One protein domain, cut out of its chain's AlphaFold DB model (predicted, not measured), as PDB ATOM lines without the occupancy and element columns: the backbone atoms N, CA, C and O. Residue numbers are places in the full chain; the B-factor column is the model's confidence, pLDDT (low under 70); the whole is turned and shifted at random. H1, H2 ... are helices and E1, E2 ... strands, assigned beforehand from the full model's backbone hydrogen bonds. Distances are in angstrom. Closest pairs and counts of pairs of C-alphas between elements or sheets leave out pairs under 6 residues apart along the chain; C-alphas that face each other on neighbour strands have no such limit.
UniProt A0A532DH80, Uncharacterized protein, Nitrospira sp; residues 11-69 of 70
ATOM      1  N   VAL A  11     -11.194 -12.594  37.880       94.88
ATOM      2  CA  VAL A  11     -10.743 -12.266  36.527       94.88
ATOM      3  C   VAL A  11      -9.742 -13.309  36.053       94.88
ATOM      4  O   VAL A  11      -9.066 -13.934  36.872       94.88
ATOM      5  N   ARG A  12      -9.694 -13.537  34.742       92.94
ATOM      6  CA  ARG A  12      -8.712 -14.431  34.131       92.94
ATOM      7  C   ARG A  12      -7.403 -13.666  33.964       92.94
ATOM      8  O   ARG A  12      -7.419 -12.551  33.455       92.94
ATOM      9  N   GLU A  13      -6.312 -14.272  34.393       90.31
ATOM     10  CA  GLU A  13      -4.964 -13.712  34.352       90.31
ATOM     11  C   GLU A  13      -4.031 -14.745  33.709       90.31
ATOM     12  O   GLU A  13      -4.207 -15.952  33.911       90.31
ATOM     13  N   GLN A  14      -3.104 -14.274  32.878       86.38
ATOM     14  CA  GLN A  14      -2.045 -15.094  32.294       86.38
ATOM     15  C   GLN A  14      -0.841 -15.054  33.232       86.38
ATOM     16  O   GLN A  14      -0.484 -13.993  33.741       86.38
ATOM     17  N   TYR A  15      -0.255 -16.218  33.480       79.94
ATOM     18  CA  TYR A  15       0.936 -16.386  34.292       79.94
ATOM     19  C   TYR A  15       2.061 -16.908  33.409       79.94
ATOM     20  O   TYR A  15       1.894 -17.904  32.698       79.94
ATOM     21  N   ASP A  16       3.206 -16.240  33.484       74.19
ATOM     22  CA  ASP A  16       4.402 -16.658  32.770       74.19
ATOM     23  C   ASP A  16       4.955 -17.932  33.411       74.19
ATOM     24  O   ASP A  16       5.182 -17.997  34.624       74.19
ATOM     25  N   ASN A  17       5.181 -18.960  32.596       67.19
ATOM     26  CA  ASN A  17       5.901 -20.134  33.056       67.19
ATOM     27  C   ASN A  17       7.391 -19.768  33.129       67.19
ATOM     28  O   ASN A  17       7.998 -19.446  32.110       67.19
ATOM     29  N   LEU A  18       7.988 -19.799  34.325       64.62
ATOM     30  CA  LEU A  18       9.408 -19.458  34.518       64.62
ATOM     31  C   LEU A  18      10.376 -20.436  33.814       64.62
ATOM     32  O   LEU A  18      11.578 -20.176  33.772       64.62
ATOM     33  N   GLU A  19       9.885 -21.552  33.269       58.88
ATOM     34  CA  GLU A  19      10.686 -22.459  32.448       58.88
ATOM     35  C   GLU A  19      10.843 -21.914  31.028       58.88
ATOM     36  O   GLU A  19       9.997 -22.076  30.151       58.88
ATOM     37  N   PHE A  20      11.996 -21.284  30.836       53.41
ATOM     38  CA  PHE A  20      12.486 -20.573  29.659       53.41
ATOM     39  C   PHE A  20      12.596 -21.395  28.352       53.41
ATOM     40  O   PHE A  20      13.157 -20.885  27.393       53.41
ATOM     41  N   ASP A  21      12.096 -22.636  28.273       54.81
ATOM     42  CA  ASP A  21      12.368 -23.505  27.109       54.81
ATOM     43  C   ASP A  21      11.262 -24.505  26.714       54.81
ATOM     44  O   ASP A  21      11.420 -25.277  25.768       54.81
ATOM     45  N   SER A  22      10.100 -24.504  27.375       52.50
ATOM     46  CA  SER A  22       8.993 -25.400  27.013       52.50
ATOM     47  C   SER A  22       7.894 -24.645  26.262       52.50
ATOM     48  O   SER A  22       6.922 -24.168  26.835       52.50
ATOM     49  N   ALA A  23       8.085 -24.529  24.944       53.00
ATOM     50  CA  ALA A  23       7.089 -24.215  23.913       53.00
ATOM     51  C   ALA A  23       5.675 -23.822  24.415       53.00
ATOM     52  O   ALA A  23       4.769 -24.649  24.468       53.00
ATOM     53  N   GLY A  24       5.473 -22.538  24.726       53.00
ATOM     54  CA  GLY A  24       4.166 -21.878  24.626       53.00
ATOM     55  C   GLY A  24       3.050 -22.324  25.577       53.00
ATOM     56  O   GLY A  24       1.884 -22.083  25.263       53.00
ATOM     57  N   TYR A  25       3.345 -22.942  26.724       56.19
ATOM     58  CA  TYR A  25       2.306 -23.201  27.727       56.19
ATOM     59  C   TYR A  25       1.944 -21.908  28.470       56.19
ATOM     60  O   TYR A  25       2.482 -21.595  29.527       56.19
ATOM     61  N   GLU A  26       1.016 -21.144  27.897       61.91
ATOM     62  CA  GLU A  26       0.413 -19.977  28.539       61.91
ATOM     63  C   GLU A  26      -0.507 -20.461  29.678       61.91
ATOM     64  O   GLU A  26      -1.637 -20.919  29.461       61.91
ATOM     65  N   ILE A  27      -0.003 -20.437  30.916       71.88
ATOM     66  CA  ILE A  27      -0.764 -20.890  32.082       71.88
ATOM     67  C   ILE A  27      -1.746 -19.779  32.440       71.88
ATOM     68  O   ILE A  27      -1.369 -18.711  32.907       71.88
ATOM     69  N   SER A  28      -3.037 -20.018  32.225       83.50
ATOM     70  CA  SER A  28      -4.084 -19.061  32.584       83.50
ATOM     71  C   SER A  28      -4.826 -19.510  33.837       83.50
ATOM     72  O   SER A  28      -5.306 -20.639  33.923       83.50
ATOM     73  N   GLY A  29      -4.959 -18.606  34.805       90.81
ATOM     74  CA  GLY A  29      -5.672 -18.848  36.058       90.81
ATOM     75  C   GLY A  29      -6.711 -17.775  36.353       90.81
ATOM     76  O   GLY A  29      -6.854 -16.791  35.632       90.81
ATOM     77  N   TRP A  30      -7.483 -17.984  37.416       94.31
ATOM     78  CA  TRP A  30      -8.465 -17.016  37.893       94.31
ATOM     79  C   TRP A  30      -7.984 -16.367  39.183       94.31
ATOM     80  O   TRP A  30      -7.862 -17.059  40.191       94.31
ATOM     81  N   ARG A  31      -7.810 -15.045  39.190       94.88
ATOM     82  CA  ARG A  31      -7.465 -14.270  40.387       94.88
ATOM     83  C   ARG A  31      -8.680 -13.529  40.922       94.88
ATOM     84  O   ARG A  31      -9.388 -12.839  40.190       94.88
ATOM     85  N   CYS A  32      -8.929 -13.647  42.222       96.69
ATOM     86  CA  CYS A  32      -9.921 -12.823  42.900       96.69
ATOM     87  C   CYS A  32      -9.356 -11.433  43.196       96.69
ATOM     88  O   CYS A  32      -8.333 -11.313  43.869       96.69
ATOM     89  N   LEU A  33     -10.069 -10.389  42.770       96.06
ATOM     90  CA  LEU A  33      -9.657  -9.006  43.020       96.06
ATOM     91  C   LEU A  33      -9.823  -8.582  44.486       96.06
ATOM     92  O   LEU A  33      -9.112  -7.694  44.939       96.06
ATOM     93  N   ASN A  34     -10.708  -9.244  45.238       96.50
ATOM     94  CA  ASN A  34     -11.016  -8.854  46.616       96.50
ATOM     95  C   ASN A  34     -10.086  -9.511  47.647       96.50
ATOM     96  O   ASN A  34      -9.681  -8.864  48.601       96.50
ATOM     97  N   CYS A  35      -9.780 -10.806  47.497       96.38
ATOM     98  CA  CYS A  35      -9.009 -11.563  48.499       96.38
ATOM     99  C   CYS A  35      -7.702 -12.169  47.970       96.38
ATOM    100  O   CYS A  35      -7.018 -12.875  48.709       96.38
ATOM    101  N   GLY A  36      -7.384 -11.968  46.688       94.44
ATOM    102  CA  GLY A  36      -6.163 -12.485  46.069       94.44
ATOM    103  C   GLY A  36      -6.136 -14.000  45.850       94.44
ATOM    104  O   GLY A  36      -5.107 -14.527  45.451       94.44
ATOM    105  N   ALA A  37      -7.232 -14.724  46.098       94.56
ATOM    106  CA  ALA A  37      -7.283 -16.160  45.834       94.56
ATOM    107  C   ALA A  37      -7.081 -16.456  44.343       94.56
ATOM    108  O   ALA A  37      -7.786 -15.882  43.509       94.56
ATOM    109  N   ILE A  38      -6.175 -17.385  44.037       93.25
ATOM    110  CA  ILE A  38      -5.883 -17.842  42.678       93.25
ATOM    111  C   ILE A  38      -6.438 -19.258  42.507       93.25
ATOM    112  O   ILE A  38      -6.279 -20.109  43.384       93.25
ATOM    113  N   VAL A  39      -7.130 -19.497  41.398       91.69
ATOM    114  CA  VAL A  39      -7.664 -20.807  41.023       91.69
ATOM    115  C   VAL A  39      -7.113 -21.189  39.661       91.69
ATOM    116  O   VAL A  39      -7.454 -20.580  38.649       91.69
ATOM    117  N   ASP A  40      -6.305 -22.241  39.652       90.12
ATOM    118  CA  ASP A  40      -5.896 -22.920  38.433       90.12
ATOM    119  C   ASP A  40      -7.077 -23.752  37.876       90.12
ATOM    120  O   ASP A  40      -7.661 -24.564  38.610       90.12
ATOM    121  N   PRO A  41      -7.480 -23.554  36.608       83.56
ATOM    122  CA  PRO A  41      -8.629 -24.235  36.020       83.56
ATOM    123  C   PRO A  41      -8.392 -25.734  35.791       83.56
ATOM    124  O   PRO A  41      -9.349 -26.508  35.874       83.56
ATOM    125  N   VAL A  42      -7.153 -26.166  35.542       85.94
ATOM    126  CA  VAL A  42      -6.795 -27.577  35.339       85.94
ATOM    127  C   VAL A  42      -6.927 -28.332  36.659       85.94
ATOM    128  O   VAL A  42      -7.648 -29.329  36.740       85.94
ATOM    129  N   ILE A  43      -6.338 -27.801  37.732       86.62
ATOM    130  CA  ILE A  43      -6.446 -28.359  39.085       86.62
ATOM    131  C   ILE A  43      -7.907 -28.363  39.541       86.62
ATOM    132  O   ILE A  43      -8.382 -29.348  40.116       86.62
ATOM    133  N   ALA A  44      -8.649 -27.282  39.280       86.81
ATOM    134  CA  ALA A  44     -10.061 -27.201  39.637       86.81
ATOM    135  C   ALA A  44     -10.903 -28.258  38.907       86.81
ATOM    136  O   ALA A  44     -11.795 -28.850  39.518       86.81
ATOM    137  N   THR A  45     -10.611 -28.512  37.630       85.62
ATOM    138  CA  THR A  45     -11.283 -29.551  36.837       85.62
ATOM    139  C   THR A  45     -10.964 -30.937  37.387       85.62
ATOM    140  O   THR A  45     -11.881 -31.716  37.637       85.62
ATOM    141  N   HIS A  46      -9.691 -31.217  37.681       85.25
ATOM    142  CA  HIS A  46      -9.271 -32.497  38.251       85.25
ATOM    143  C   HIS A  46      -9.902 -32.767  39.627       85.25
ATOM    144  O   HIS A  46     -10.329 -33.880  39.916       85.25
ATOM    145  N   ARG A  47     -10.038 -31.746  40.484       82.38
ATOM    146  CA  ARG A  47     -10.750 -31.891  41.766       82.38
ATOM    147  C   ARG A  47     -12.234 -32.199  41.565       82.38
ATOM    148  O   ARG A  47     -12.797 -33.018  42.281       82.38
ATOM    149  N   GLN A  48     -12.887 -31.570  40.590       78.88
ATOM    150  CA  GLN A  48     -14.299 -31.843  40.307       78.88
ATOM    151  C   GLN A  48     -14.537 -33.266  39.788       78.88
ATOM    152  O   GLN A  48     -15.584 -33.843  40.081       78.88
ATOM    153  N   THR A  49     -13.594 -33.841  39.040       72.50
ATOM    154  CA  THR A  49     -13.701 -35.225  38.558       72.50
ATOM    155  C   THR A  49     -13.396 -36.240  39.659       72.50
ATOM    156  O   THR A  49     -14.114 -37.232  39.766       72.50
ATOM    157  N   THR A  50     -12.424 -35.982  40.539       60.75
ATOM    158  CA  THR A  50     -12.115 -36.882  41.665       60.75
ATOM    159  C   THR A  50     -13.159 -36.843  42.776       60.75
ATOM    160  O   THR A  50     -13.438 -37.875  43.371       60.75
ATOM    161  N   HIS A  51     -13.834 -35.714  43.013       57.28
ATOM    162  CA  HIS A  51     -14.979 -35.672  43.936       57.28
ATOM    163  C   HIS A  51     -16.231 -36.392  43.401       57.28
ATOM    164  O   HIS A  51     -17.162 -36.635  44.165       57.28
ATOM    165  N   LYS A  52     -16.257 -36.769  42.114       55.25
ATOM    166  CA  LYS A  52     -17.249 -37.704  41.555       55.25
ATOM    167  C   LYS A  52     -16.808 -39.168  41.654       55.25
ATOM    168  O   LYS A  52     -17.532 -40.043  41.176       55.25
ATOM    169  N   ALA A  53     -15.655 -39.460  42.263       53.12
ATOM    170  CA  ALA A  53     -15.282 -40.829  42.567       53.12
ATOM    171  C   ALA A  53     -16.304 -41.415  43.550       53.12
ATOM    172  O   ALA A  53     -16.545 -40.887  44.635       53.12
ATOM    173  N   LYS A  54     -16.928 -42.497  43.081       56.59
ATOM    174  CA  LYS A  54     -17.783 -43.448  43.794       56.59
ATOM    175  C   LYS A  54     -17.317 -43.604  45.253       56.59
ATOM    176  O   LYS A  54     -16.103 -43.640  45.454       56.59
ATOM    177  N   PRO A  55     -18.236 -43.704  46.238       52.75
ATOM    178  CA  PRO A  55     -17.863 -43.864  47.642       52.75
ATOM    179  C   PRO A  55     -16.762 -44.909  47.755       52.75
ATOM    180  O   PRO A  55     -16.896 -46.002  47.197       52.75
ATOM    181  N   ASP A  56     -15.663 -44.522  48.406       61.72
ATOM    182  CA  ASP A  56     -14.512 -45.385  48.622       61.72
ATOM    183  C   ASP A  56     -15.017 -46.701  49.221       61.72
ATOM    184  O   ASP A  56     -15.546 -46.750  50.340       61.72
ATOM    185  N   HIS A  57     -14.946 -47.768  48.424       61.66
ATOM    186  CA  HIS A  57     -15.526 -49.050  48.791       61.66
ATOM    187  C   HIS A  57     -14.873 -49.577  50.074       61.66
ATOM    188  O   HIS A  57     -15.552 -50.225  50.867       61.66
ATOM    189  N   VAL A  58     -13.608 -49.211  50.323       61.47
ATOM    190  CA  VAL A  58     -12.854 -49.564  51.529       61.47
ATOM    191  C   VAL A  58     -13.425 -48.856  52.755       61.47
ATOM    192  O   VAL A  58     -13.679 -49.502  53.772       61.47
ATOM    193  N   PHE A  59     -13.706 -47.554  52.659       62.66
ATOM    194  CA  PHE A  59     -14.341 -46.800  53.744       62.66
ATOM    195  C   PHE A  59     -15.755 -47.317  54.040       62.66
ATOM    196  O   PHE A  59     -16.141 -47.493  55.195       62.66
ATOM    197  N   THR A  60     -16.505 -47.650  52.988       60.66
ATOM    198  CA  THR A  60     -17.871 -48.176  53.110       60.66
ATOM    199  C   THR A  60     -17.896 -49.587  53.713       60.66
ATOM    200  O   THR A  60     -18.805 -49.914  54.472       60.66
ATOM    201  N   GLN A  61     -16.901 -50.423  53.400       65.69
ATOM    202  CA  GLN A  61     -16.743 -51.769  53.962       65.69
ATOM    203  C   GLN A  61     -16.386 -51.704  55.455       65.69
ATOM    204  O   GLN A  61     -17.026 -52.368  56.265       65.69
ATOM    205  N   ARG A  62     -15.438 -50.835  55.832       67.81
ATOM    206  CA  ARG A  62     -15.013 -50.656  57.231       67.81
ATOM    207  C   ARG A  62     -16.108 -50.078  58.125       67.81
ATOM    208  O   ARG A  62     -16.243 -50.497  59.269       67.81
ATOM    209  N   LEU A  63     -16.914 -49.146  57.614       69.38
ATOM    210  CA  LEU A  63     -18.076 -48.633  58.347       69.38
ATOM    211  C   LEU A  63     -19.119 -49.723  58.608       69.38
ATOM    212  O   LEU A  63     -19.676 -49.777  59.699       69.38
ATOM    213  N   LYS A  64     -19.367 -50.608  57.635       68.44
ATOM    214  CA  LYS A  64     -20.271 -51.749  57.833       68.44
ATOM    215  C   LYS A  64     -19.734 -52.713  58.887       68.44
ATOM    216  O   LYS A  64     -20.501 -53.124  59.742       68.44
ATOM    217  N   GLU A  65     -18.443 -53.033  58.869       71.62
ATOM    218  CA  GLU A  65     -17.832 -53.891  59.897       71.62
ATOM    219  C   GLU A  65     -17.955 -53.288  61.301       71.62
ATOM    220  O   GLU A  65     -18.343 -53.989  62.228       71.62
ATOM    221  N   LEU A  66     -17.721 -51.983  61.457       69.94
ATOM    222  CA  LEU A  66     -17.874 -51.296  62.744       69.94
ATOM    223  C   LEU A  66     -19.321 -51.291  63.257       69.94
ATOM    224  O   LEU A  66     -19.538 -51.434  64.455       69.94
ATOM    225  N   VAL A  67     -20.305 -51.144  62.366       69.56
ATOM    226  CA  VAL A  67     -21.735 -51.170  62.727       69.56
ATOM    227  C   VAL A  67     -22.221 -52.588  63.053       69.56
ATOM    228  O   VAL A  67     -23.126 -52.735  63.859       69.56
ATOM    229  N   MET A  68     -21.623 -53.629  62.465       66.19
ATOM    230  CA  MET A  68     -22.003 -55.033  62.701       66.19
ATOM    231  C   MET A  68     -21.354 -55.653  63.954       66.19
ATOM    232  O   MET A  68     -21.669 -56.791  64.294       66.19
ATOM    233  N   ILE A  69     -20.431 -54.938  64.604       60.53
ATOM    234  CA  ILE A  69     -19.754 -55.349  65.850       60.53
ATOM    235  C   ILE A  69     -20.377 -54.659  67.088       60.53
ATOM    236  O   ILE A  69     -20.034 -55.007  68.218       60.53
TER     237      ILE A  69
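Overview. This is residues 11 to 69 of the 70 residues of an uncharacterized protein of Nitrospira sp (UniProt A0A532DH80). A two-stranded hairpin, E1 and E2, sits at one end of this model, and a long arm with H1 and H2 one after the other sticks out from it. The arm, residues 43 to 69, stands free and makes most of the length, while at the hairpin residues 18 to 23 stick out as a loop. You have 59 residues, with two named strands and then two named helices: E1, E2, H1, H2. The sheet is antiparallel, in the order E1 - E2, and the class is mixed, helices and strands. The whole is extended, with a radius of gyration of the C-alphas of 19.7 A, and it is flat, spanning 58 by 32 by 16 A.

Arrangement. Begin with the hairpin of E1, residues 11 to 15, and E2, residues 27 to 32, antiparallel with 140 degrees between their directions. Look at N 13 and O 29, 2.9 A apart, and N 15 and O 27, 2.8 A apart, both within hydrogen-bond range. Residues 30 to 31 of E2 also pair, antiparallel, with residues 38 to 39. Next comes H1, residues 41 to 50; its closest C-alpha pair with E2 is Gly 29 and Pro 41, 6.1 A apart. H1 and E1 are apart. H2, residues 57 to 68, is apart from H1, E1 and E2. In H1 and H2 every O i to N i+4 pair is within hydrogen-bond range.

Along the chain. Find C-alpha 11 at (-10.743, -12.266, 36.527), where E1 begins; it runs 12.6 A. E2 runs 16.3 A and H1 14.3 A. H2 runs 16.5 A, to C-alpha 68 at (-22.003, -55.033, 62.701).

Size, cuts and confidence. The C-alphas farthest apart, of Phe 20 and Ile 69, are 59.7 A apart. The printed part has no cut. The link from E1 to E2 is long, with 11 residues. Confidence is under 70 at residues 17 to 26, 50 to 64 and 66 to 69.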